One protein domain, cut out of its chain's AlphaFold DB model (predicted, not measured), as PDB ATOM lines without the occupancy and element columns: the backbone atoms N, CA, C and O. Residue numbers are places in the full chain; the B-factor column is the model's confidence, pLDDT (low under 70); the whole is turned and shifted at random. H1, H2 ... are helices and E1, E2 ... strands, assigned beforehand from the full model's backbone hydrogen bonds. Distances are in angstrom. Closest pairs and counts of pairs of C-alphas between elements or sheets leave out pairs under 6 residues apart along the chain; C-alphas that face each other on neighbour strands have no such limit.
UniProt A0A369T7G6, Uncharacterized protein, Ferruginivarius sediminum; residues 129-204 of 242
ATOM      1  N   VAL A 129      -2.300  16.688  -5.669       89.19
ATOM      2  CA  VAL A 129      -1.438  17.813  -6.047       89.19
ATOM      3  C   VAL A 129      -0.001  17.510  -5.636       89.19
ATOM      4  O   VAL A 129       0.259  17.124  -4.499       89.19
ATOM      5  N   ARG A 130       0.946  17.652  -6.567       90.75
ATOM      6  CA  ARG A 130       2.377  17.416  -6.316       90.75
ATOM      7  C   ARG A 130       3.212  18.557  -6.871       90.75
ATOM      8  O   ARG A 130       2.938  19.031  -7.969       90.75
ATOM      9  N   THR A 131       4.249  18.967  -6.152       90.12
ATOM     10  CA  THR A 131       5.186  20.004  -6.605       90.12
ATOM     11  C   THR A 131       6.564  19.430  -6.889       90.12
ATOM     12  O   THR A 131       6.999  18.468  -6.254       90.12
ATOM     13  N   THR A 132       7.286  20.093  -7.784       89.75
ATOM     14  CA  THR A 132       8.725  19.900  -7.971       89.75
ATOM     15  C   THR A 132       9.427  21.222  -7.644       89.75
ATOM     16  O   THR A 132       9.143  22.219  -8.316       89.75
ATOM     17  N   PRO A 133      10.315  21.279  -6.631       87.06
ATOM     18  CA  PRO A 133      10.721  20.190  -5.732       87.06
ATOM     19  C   PRO A 133       9.608  19.773  -4.739       87.06
ATOM     20  O   PRO A 133       8.690  20.556  -4.479       87.06
ATOM     21  N   PRO A 134       9.688  18.562  -4.150       86.00
ATOM     22  CA  PRO A 134       8.646  18.008  -3.273       86.00
ATOM     23  C   PRO A 134       8.619  18.622  -1.863       86.00
ATOM     24  O   PRO A 134       7.839  18.199  -1.021       86.00
ATOM     25  N   SER A 135       9.474  19.609  -1.578       85.88
ATOM     26  CA  SER A 135       9.557  20.287  -0.278       85.88
ATOM     27  C   SER A 135       8.437  21.304  -0.032       85.88
ATOM     28  O   SER A 135       8.442  21.968   1.001       85.88
ATOM     29  N   PHE A 136       7.519  21.476  -0.984       85.06
ATOM     30  CA  PHE A 136       6.379  22.377  -0.878       85.06
ATOM     31  C   PHE A 136       5.095  21.563  -0.765       85.06
ATOM     32  O   PHE A 136       4.891  20.597  -1.496       85.06
ATOM     33  N   GLU A 137       4.216  21.974   0.139       85.69
ATOM     34  CA  GLU A 137       2.887  21.385   0.252       85.69
ATOM     35  C   GLU A 137       1.952  22.152  -0.671       85.69
ATOM     36  O   GLU A 137       1.946  23.383  -0.670       85.69
ATOM     37  N   ALA A 138       1.172  21.446  -1.480       87.00
ATOM     38  CA  ALA A 138       0.214  22.072  -2.370       87.00
ATOM     39  C   ALA A 138      -1.151  21.425  -2.185       87.00
ATOM     40  O   ALA A 138      -1.274  20.204  -2.167       87.00
ATOM     41  N   GLU A 139      -2.166  22.266  -2.039       86.38
ATOM     42  CA  GLU A 139      -3.531  21.842  -1.774       86.38
ATOM     43  C   GLU A 139      -4.464  22.442  -2.819       86.38
ATOM     44  O   GLU A 139      -4.382  23.630  -3.159       86.38
ATOM     45  N   TRP A 140      -5.340  21.592  -3.348       84.62
ATOM     46  CA  TRP A 140      -6.425  22.012  -4.215       84.62
ATOM     47  C   TRP A 140      -7.530  22.633  -3.370       84.62
ATOM     48  O   TRP A 140      -8.081  21.978  -2.488       84.62
ATOM     49  N   ILE A 141      -7.871  23.884  -3.661       82.31
ATOM     50  CA  ILE A 141      -9.001  24.562  -3.040       82.31
ATOM     51  C   ILE A 141     -10.082  24.707  -4.100       82.31
ATOM     52  O   ILE A 141      -9.917  25.423  -5.095       82.31
ATOM     53  N   ASP A 142     -11.203  24.027  -3.861       70.38
ATOM     54  CA  ASP A 142     -12.404  24.195  -4.666       70.38
ATOM     55  C   ASP A 142     -12.774  25.678  -4.693       70.38
ATOM     56  O   ASP A 142     -12.833  26.341  -3.655       70.38
ATOM     57  N   GLY A 143     -12.978  26.219  -5.894       59.88
ATOM     58  CA  GLY A 143     -13.313  27.624  -6.079       59.88
ATOM     59  C   GLY A 143     -14.650  27.959  -5.422       59.88
ATOM     60  O   GLY A 143     -15.701  27.858  -6.050       59.88
ATOM     61  N   VAL A 144     -14.621  28.381  -4.157       47.97
ATOM     62  CA  VAL A 144     -15.763  28.998  -3.481       47.97
ATOM     63  C   VAL A 144     -15.898  30.422  -4.028       47.97
ATOM     64  O   VAL A 144     -15.362  31.371  -3.467       47.97
ATOM     65  N   GLY A 145     -16.587  30.562  -5.165       41.56
ATOM     66  CA  GLY A 145     -17.010  31.855  -5.710       41.56
ATOM     67  C   GLY A 145     -16.743  32.053  -7.206       41.56
ATOM     68  O   GLY A 145     -15.605  32.037  -7.655       41.56
ATOM     69  N   SER A 146     -17.824  32.336  -7.940       39.56
ATOM     70  CA  SER A 146     -17.875  32.929  -9.291       39.56
ATOM     71  C   SER A 146     -17.181  32.156 -10.430       39.56
ATOM     72  O   SER A 146     -16.037  32.414 -10.778       39.56
ATOM     73  N   ALA A 147     -17.949  31.267 -11.071       47.22
ATOM     74  CA  ALA A 147     -17.783  30.775 -12.447       47.22
ATOM     75  C   ALA A 147     -16.360  30.346 -12.890       47.22
ATOM     76  O   ALA A 147     -15.635  31.083 -13.553       47.22
ATOM     77  N   GLY A 148     -16.012  29.080 -12.635       58.94
ATOM     78  CA  GLY A 148     -15.078  28.337 -13.497       58.94
ATOM     79  C   GLY A 148     -13.577  28.565 -13.287       58.94
ATOM     80  O   GLY A 148     -12.798  28.172 -14.151       58.94
ATOM     81  N   THR A 149     -13.152  29.157 -12.166       67.38
ATOM     82  CA  THR A 149     -11.726  29.268 -11.806       67.38
ATOM     83  C   THR A 149     -11.438  28.455 -10.546       67.38
ATOM     84  O   THR A 149     -12.097  28.646  -9.526       67.38
ATOM     85  N   ALA A 150     -10.458  27.553 -10.615       77.81
ATOM     86  CA  ALA A 150      -9.986  26.783  -9.465       77.81
ATOM     87  C   ALA A 150      -8.725  27.406  -8.855       77.81
ATOM     88  O   ALA A 150      -7.983  28.106  -9.552       77.81
ATOM     89  N   TYR A 151      -8.462  27.136  -7.574       83.12
ATOM     90  CA  TYR A 151      -7.289  27.661  -6.883       83.12
ATOM     91  C   TYR A 151      -6.418  26.541  -6.327       83.12
ATOM     92  O   TYR A 151      -6.906  25.549  -5.795       83.12
ATOM     93  N   VAL A 152      -5.103  26.723  -6.422       84.69
ATOM     94  CA  VAL A 152      -4.129  25.871  -5.736       84.69
ATOM     95  C   VAL A 152      -3.321  26.741  -4.796       84.69
ATOM     96  O   VAL A 152      -2.741  27.745  -5.218       84.69
ATOM     97  N   VAL A 153      -3.284  26.357  -3.523       85.44
ATOM     98  CA  VAL A 153      -2.460  27.026  -2.517       85.44
ATOM     99  C   VAL A 153      -1.215  26.197  -2.280       85.44
ATOM    100  O   VAL A 153      -1.292  25.044  -1.876       85.44
ATOM    101  N   ILE A 154      -0.062  26.807  -2.528       85.56
ATOM    102  CA  ILE A 154       1.252  26.220  -2.287       85.56
ATOM    103  C   ILE A 154       1.813  26.848  -1.021       85.56
ATOM    104  O   ILE A 154       2.017  28.062  -0.972       85.56
ATOM    105  N   ARG A 155       2.078  26.035  -0.005       86.38
ATOM    106  CA  ARG A 155       2.672  26.441   1.264       86.38
ATOM    107  C   ARG A 155       4.124  25.998   1.318       86.38
ATOM    108  O   ARG A 155       4.468  24.862   1.000       86.38
ATOM    109  N   ASN A 156       4.984  26.917   1.733       84.00
ATOM    110  CA  ASN A 156       6.360  26.598   2.063       84.00
ATOM    111  C   ASN A 156       6.452  26.280   3.568       84.00
ATOM    112  O   ASN A 156       6.296  27.198   4.382       84.00
ATOM    113  N   PRO A 157       6.732  25.023   3.954       76.94
ATOM    114  CA  PRO A 157       6.800  24.630   5.359       76.94
ATOM    115  C   PRO A 157       7.949  25.315   6.117       76.94
ATOM    116  O   PRO A 157       7.865  25.478   7.329       76.94
ATOM    117  N   ALA A 158       8.998  25.781   5.428       75.88
ATOM    118  CA  ALA A 158      10.166  26.390   6.065       75.88
ATOM    119  C   ALA A 158       9.948  27.845   6.519       75.88
ATOM    120  O   ALA A 158      10.648  28.320   7.408       75.88
ATOM    121  N   ASN A 159       9.021  28.585   5.900       77.38
ATOM    122  CA  ASN A 159       8.800  30.006   6.210       77.38
ATOM    123  C   ASN A 159       7.321  30.401   6.353       77.38
ATOM    124  O   ASN A 159       7.025  31.584   6.516       77.38
ATOM    125  N   GLY A 160       6.399  29.441   6.244       74.25
ATOM    126  CA  GLY A 160       4.957  29.656   6.371       74.25
ATOM    127  C   GLY A 160       4.322  30.486   5.250       74.25
ATOM    128  O   GLY A 160       3.134  30.794   5.327       74.25
ATOM    129  N   LYS A 161       5.065  30.869   4.200       80.25
ATOM    130  CA  LYS A 161       4.507  31.653   3.091       80.25
ATOM    131  C   LYS A 161       3.628  30.771   2.212       80.25
ATOM    132  O   LYS A 161       4.051  29.701   1.771       80.25
ATOM    133  N   ALA A 162       2.435  31.272   1.913       82.31
ATOM    134  CA  ALA A 162       1.498  30.662   0.984       82.31
ATOM    135  C   ALA A 162       1.442  31.464  -0.324       82.31
ATOM    136  O   ALA A 162       1.362  32.692  -0.313       82.31
ATOM    137  N   MET A 163       1.469  30.766  -1.455       84.00
ATOM    138  CA  MET A 163       1.237  31.320  -2.785       84.00
ATOM    139  C   MET A 163      -0.048  30.717  -3.340       84.00
ATOM    140  O   MET A 163      -0.189  29.499  -3.374       84.00
ATOM    141  N   THR A 164      -0.968  31.564  -3.795       85.75
ATOM    142  CA  THR A 164      -2.214  31.114  -4.429       85.75
ATOM    143  C   THR A 164      -2.088  31.238  -5.940       85.75
ATOM    144  O   THR A 164      -1.738  32.302  -6.453       85.75
ATOM    145  N   LEU A 165      -2.381  30.158  -6.657       85.31
ATOM    146  CA  LEU A 165      -2.419  30.113  -8.113       85.31
ATOM    147  C   LEU A 165      -3.860  29.951  -8.580       85.31
ATOM    148  O   LEU A 165      -4.585  29.113  -8.057       85.31
ATOM    149  N   SER A 166      -4.255  30.742  -9.578       85.00
ATOM    150  CA  SER A 166      -5.553  30.599 -10.242       85.00
ATOM    151  C   SER A 166      -5.405  29.759 -11.507       85.00
ATOM    152  O   SER A 166      -4.530  30.015 -12.336       85.00
ATOM    153  N   ILE A 167      -6.273  28.765 -11.652       83.75
ATOM    154  CA  ILE A 167      -6.302  27.820 -12.763       83.75
ATOM    155  C   ILE A 167      -7.598  28.050 -13.524       83.75
ATOM    156  O   ILE A 167      -8.692  27.798 -13.020       83.75
ATOM    157  N   ARG A 168      -7.465  28.562 -14.748       80.31
ATOM    158  CA  ARG A 168      -8.610  28.958 -15.585       80.31
ATOM    159  C   ARG A 168      -9.166  27.820 -16.432       80.31
ATOM    160  O   ARG A 168     -10.319  27.877 -16.836       80.31
ATOM    161  N   LYS A 169      -8.342  26.816 -16.740       84.25
ATOM    162  CA  LYS A 169      -8.740  25.615 -17.478       84.25
ATOM    163  C   LYS A 169      -8.095  24.374 -16.861       84.25
ATOM    164  O   LYS A 169      -6.981  24.494 -16.345       84.25
ATOM    165  N   PRO A 170      -8.748  23.203 -16.936       85.12
ATOM    166  CA  PRO A 170      -8.166  21.942 -16.490       85.12
ATOM    167  C   PRO A 170      -6.843  21.668 -17.216       85.12
ATOM    168  O   PRO A 170      -6.810  21.568 -18.440       85.12
ATOM    169  N   ALA A 171      -5.748  21.564 -16.468       87.31
ATOM    170  CA  ALA A 171      -4.433  21.213 -16.994       87.31
ATOM    171  C   ALA A 171      -3.705  20.322 -15.979       87.31
ATOM    172  O   ALA A 171      -3.722  20.642 -14.792       87.31
ATOM    173  N   PRO A 172      -3.056  19.227 -16.410       89.06
ATOM    174  CA  PRO A 172      -2.452  18.264 -15.491       89.06
ATOM    175  C   PRO A 172      -1.079  18.716 -14.978       89.06
ATOM    176  O   PRO A 172      -0.572  18.177 -13.999       89.06
ATOM    177  N   LEU A 173      -0.449  19.679 -15.654       90.50
ATOM    178  CA  LEU A 173       0.889  20.157 -15.345       90.50
ATOM    179  C   LEU A 173       0.969  21.668 -15.563       90.50
ATOM    180  O   LEU A 173       0.688  22.173 -16.651       90.50
ATOM    181  N   LEU A 174       1.409  22.383 -14.537       91.31
ATOM    182  CA  LEU A 174       1.724  23.805 -14.575       91.31
ATOM    183  C   LEU A 174       3.222  23.979 -14.358       91.31
ATOM    184  O   LEU A 174       3.788  23.442 -13.414       91.31
ATOM    185  N   TYR A 175       3.860  24.739 -15.238       92.50
ATOM    186  CA  TYR A 175       5.305  24.943 -15.236       92.50
ATOM    187  C   TYR A 175       5.643  26.382 -15.636       92.50
ATOM    188  O   TYR A 175       4.784  27.162 -16.074       92.50
ATOM    189  N   LYS A 176       6.907  26.765 -15.453       92.56
ATOM    190  CA  LYS A 176       7.423  28.074 -15.882       92.56
ATOM    191  C   LYS A 176       7.426  28.187 -17.408       92.56
ATOM    192  O   LYS A 176       7.633  27.219 -18.133       92.56
ATOM    193  N   ARG A 177       7.219  29.397 -17.932       90.94
ATOM    194  CA  ARG A 177       7.131  29.601 -19.386       90.94
ATOM    195  C   ARG A 177       8.472  29.332 -20.088       90.94
ATOM    196  O   ARG A 177       9.457  30.006 -19.801       90.94
ATOM    197  N   THR A 178       8.467  28.432 -21.066       91.75
ATOM    198  CA  THR A 178       9.594  28.081 -21.947       91.75
ATOM    199  C   THR A 178       9.430  28.692 -23.346       91.75
ATOM    200  O   THR A 178       8.390  29.271 -23.671       91.75
ATOM    201  N   TRP A 179      10.459  28.579 -24.196       92.12
ATOM    202  CA  TRP A 179      10.438  29.121 -25.563       92.12
ATOM    203  C   TRP A 179       9.387  28.442 -26.456       92.12
ATOM    204  O   TRP A 179       8.709  29.118 -27.227       92.12
ATOM    205  N   TRP A 180       9.200  27.124 -26.323       89.62
ATOM    206  CA  TRP A 180       8.260  26.358 -27.148       89.62
ATOM    207  C   TRP A 180       6.797  26.690 -26.831       89.62
ATOM    208  O   TRP A 180       5.929  26.511 -27.683       89.62
ATOM    209  N   ASN A 181       6.534  27.300 -25.670       90.12
ATOM    210  CA  ASN A 181       5.216  27.832 -25.318       90.12
ATOM    211  C   ASN A 181       4.779  29.016 -26.202       90.12
ATOM    212  O   ASN A 181       3.661  29.520 -26.079       90.12
ATOM    213  N   ALA A 182       5.672  29.518 -27.064       88.94
ATOM    214  CA  ALA A 182       5.304  30.419 -28.149       88.94
ATOM    215  C   ALA A 182       4.531  29.698 -29.269       88.94
ATOM    216  O   ALA A 182       3.767  30.345 -29.978       88.94
ATOM    217  N   LEU A 183       4.691  28.378 -29.419       89.81
ATOM    218  CA  LEU A 183       3.978  27.564 -30.402       89.81
ATOM    219  C   LEU A 183       2.686  26.974 -29.820       89.81
ATOM    220  O   LEU A 183       1.628  27.158 -30.416       89.81
ATOM    221  N   ILE A 184       2.774  26.325 -28.654       90.44
ATOM    222  CA  ILE A 184       1.652  25.666 -27.961       90.44
ATOM    223  C   ILE A 184       1.575  26.217 -26.543       90.44
ATOM    224  O   ILE A 184       2.511  26.052 -25.766       90.44
ATOM    225  N   GLY A 185       0.496  26.902 -26.196       88.81
ATOM    226  CA  GLY A 185       0.330  27.459 -24.866       88.81
ATOM    227  C   GLY A 185      -0.184  26.430 -23.864       88.81
ATOM    228  O   GLY A 185      -0.999  25.579 -24.193       88.81
ATOM    229  N   ASN A 186       0.239  26.552 -22.607       88.81
ATOM    230  CA  ASN A 186      -0.373  25.808 -21.515       88.81
ATOM    231  C   ASN A 186      -1.776  26.385 -21.210       88.81
ATOM    232  O   ASN A 186      -1.867  27.563 -20.832       88.81
ATOM    233  N   PRO A 187      -2.859  25.593 -21.346       85.50
ATOM    234  CA  PRO A 187      -4.224  26.067 -21.127       85.50
ATOM    235  C   PRO A 187      -4.498  26.448 -19.667       85.50
ATOM    236  O   PRO A 187      -5.280  27.366 -19.416       85.50
ATOM    237  N   GLY A 188      -3.827  25.800 -18.711       82.38
ATOM    238  CA  GLY A 188      -3.959  26.089 -17.282       82.38
ATOM    239  C   GLY A 188      -3.233  27.361 -16.838       82.38
ATOM    240  O   GLY A 188      -3.453  27.835 -15.725       82.38
ATOM    241  N   GLY A 189      -2.400  27.944 -17.706       87.56
ATOM    242  CA  GLY A 189      -1.549  29.085 -17.390       87.56
ATOM    243  C   GLY A 189      -0.113  28.679 -17.067       87.56
ATOM    244  O   GLY A 189       0.344  27.594 -17.417       87.56
ATOM    245  N   TYR A 190       0.633  29.586 -16.436       90.62
ATOM    246  CA  TYR A 190       2.051  29.385 -16.132       90.62
ATOM    247  C   TYR A 190       2.369  29.805 -14.710       90.62
ATOM    248  O   TYR A 190       1.764  30.736 -14.175       90.62
ATOM    249  N   LEU A 191       3.394  29.173 -14.146       90.38
ATOM    250  CA  LEU A 191       3.957  29.603 -12.876       90.38
ATOM    251  C   LEU A 191       4.676  30.957 -13.030       90.38
ATOM    252  O   LEU A 191       5.333  31.198 -14.056       90.38
ATOM    253  N   PRO A 192       4.602  31.843 -12.017       88.81
ATOM    254  CA  PRO A 192       5.427  33.044 -11.965       88.81
ATOM    255  C   PRO A 192       6.918  32.703 -12.092       88.81
ATOM    256  O   PRO A 192       7.387  31.702 -11.557       88.81
ATOM    257  N   ARG A 193       7.705  33.558 -12.755       87.19
ATOM    258  CA  ARG A 193       9.152  33.305 -12.944       87.19
ATOM    259  C   ARG A 193       9.923  33.188 -11.626       87.19
ATOM    260  O   ARG A 193      10.892  32.444 -11.558       87.19
ATOM    261  N   HIS A 194       9.476  33.912 -10.604       86.56
ATOM    262  CA  HIS A 194      10.044  33.915  -9.256       86.56
ATOM    263  C   HIS A 194       9.391  32.874  -8.331       86.56
ATOM    264  O   HIS A 194       9.647  32.887  -7.129       86.56
ATOM    265  N   ALA A 195       8.519  32.006  -8.860       85.75
ATOM    266  CA  ALA A 195       7.937  30.934  -8.071       85.75
ATOM    267  C   ALA A 195       9.051  30.004  -7.557       85.75
ATOM    268  O   ALA A 195       9.965  29.661  -8.321       85.75
ATOM    269  N   PRO A 196       8.966  29.579  -6.286       85.38
ATOM    270  CA  PRO A 196       9.973  28.720  -5.675       85.38
ATOM    271  C   PRO A 196       9.869  27.256  -6.137       85.38
ATOM    272  O   PRO A 196      10.746  26.458  -5.830       85.38
ATOM    273  N   ILE A 197       8.810  26.920  -6.879       88.88
ATOM    274  CA  ILE A 197       8.606  25.634  -7.543       88.88
ATOM    275  C   ILE A 197       8.813  25.772  -9.052       88.88
ATOM    276  O   ILE A 197       8.567  26.834  -9.634       88.88
ATOM    277  N   ASP A 198       9.239  24.687  -9.684       89.50
ATOM    278  CA  ASP A 198       9.421  24.601 -11.132       89.50
ATOM    279  C   ASP A 198       8.204  23.991 -11.824       89.50
ATOM    280  O   ASP A 198       7.836  24.434 -12.918       89.50
ATOM    281  N   GLU A 199       7.553  23.033 -11.159       91.69
ATOM    282  CA  GLU A 199       6.411  22.297 -11.690       91.69
ATOM    283  C   GLU A 199       5.359  22.021 -10.611       91.69
ATOM    284  O   GLU A 199       5.669  21.842  -9.430       91.69
ATOM    285  N   LEU A 200       4.103  21.965 -11.044       91.25
ATOM    286  CA  LEU A 200       2.932  21.619 -10.251       91.25
ATOM    287  C   LEU A 200       2.082  20.627 -11.053       91.25
ATOM    288  O   LEU A 200       1.534  20.973 -12.099       91.25
ATOM    289  N   LEU A 201       1.992  19.399 -10.560       92.19
ATOM    290  CA  LEU A 201       1.240  18.290 -11.136       92.19
ATOM    291  C   LEU A 201      -0.122  18.169 -10.450       92.19
ATOM    292  O   LEU A 201      -0.198  18.163  -9.221       92.19
ATOM    293  N   LEU A 202      -1.173  18.029 -11.253       90.81
ATOM    294  CA  LEU A 202      -2.567  17.936 -10.832       90.81
ATOM    295  C   LEU A 202      -3.185  16.658 -11.400       90.81
ATOM    296  O   LEU A 202      -3.248  16.480 -12.617       90.81
ATOM    297  N   ASP A 203      -3.657  15.779 -10.521       90.62
ATOM    298  CA  ASP A 203      -4.311  14.526 -10.905       90.62
ATOM    299  C   ASP A 203      -5.805  14.759 -11.175       90.62
ATOM    300  O   ASP A 203      -6.674  14.453 -10.358       90.62
ATOM    301  N   LEU A 204      -6.089  15.429 -12.294       89.56
ATOM    302  CA  LEU A 204      -7.444  15.826 -12.680       89.56
ATOM    303  C   LEU A 204      -8.212  14.673 -13.349       89.56
ATOM    304  O   LEU A 204      -7.638  13.913 -14.136       89.56
TER     305      LEU A 204
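AT A GLANCE: This is residues 129 to 204 of the 242 residues of an uncharacterized protein of Ferruginivarius sediminum (UniProt A0A369T7G6). Picture a small sandwich of two three-stranded sheets, E1 E6 E5 and E2 E3 E4, face to face with their strands crossed at 52 degrees. The sheets come closer at the edge of E1 and E2 than at that of E4 and E5; the short helix H1 lies off at one end, on neither sheet, and the unnamed residues 183 to 198 fold back from it past E4 and E5 to E6. The printed part has 76 residues with six named strands and one named helix, in the order E1 E2 E3 E4 E5 H1 E6; both sheets are antiparallel, the class is mostly strand, and 33 residues, under half, are in named elements. The whole is compact, with a radius of gyration of the C-alphas of 12.4 A and spans of 37 by 30 by 20 A.

IN THESE COORDINATES: Find C-alpha 129 at (-1.438, 17.813, -6.047); from there E1 runs through residues 129 to 132, 10.6 A. Next come E2, residues 137 to 141, 12.7 A, and E3, residues 150 to 155, 16.6 A. E4, residues 162 to 167, is 16.1 A long and begins at C-alpha 162, (1.498, 30.662, 0.984). E5 is residues 173 to 175 and H1 residues 179 to 182. E6, residues 199 to 203, 13.3 A, ends at C-alpha 203, (-4.311, 14.526, -10.905).

HOW THE PARTS SIT: Look first at the meander E2 E3 E4, each strand the antiparallel neighbour of the one before. In the hairpin E2 and E3, N 139 and O 153 are 2.9 A apart, within hydrogen-bond range; in the hairpin E3 and E4, N 154 and O 163 are 2.8 A apart. In the other sheet E6 is the inner strand: N 130 of E1 and O 201 are 2.9 A apart, and N 174 of E5 and O 200 are 2.8 A apart. Between the sheets of this sandwich, the closest C-alphas of E1 and E2 are those of Val 129 and Ala 138, 5.9 A apart. E2 and E6 are near each other, with 5 pairs of C-alphas within 10 A, while E4 and E5 are apart. H1 is too short for any O i to N i+4 pair; its 1 pair of O i and N i+3 is within range.

THE WHOLE: The two C-alphas farthest apart, those of Asn 159 and Leu 183, are 37.0 A apart. The printed part has no cut; the link from H1 to E6, 16 residues, is long. The mean pLDDT of the printed part is 83.3, and residues 143 to 149 are under 70.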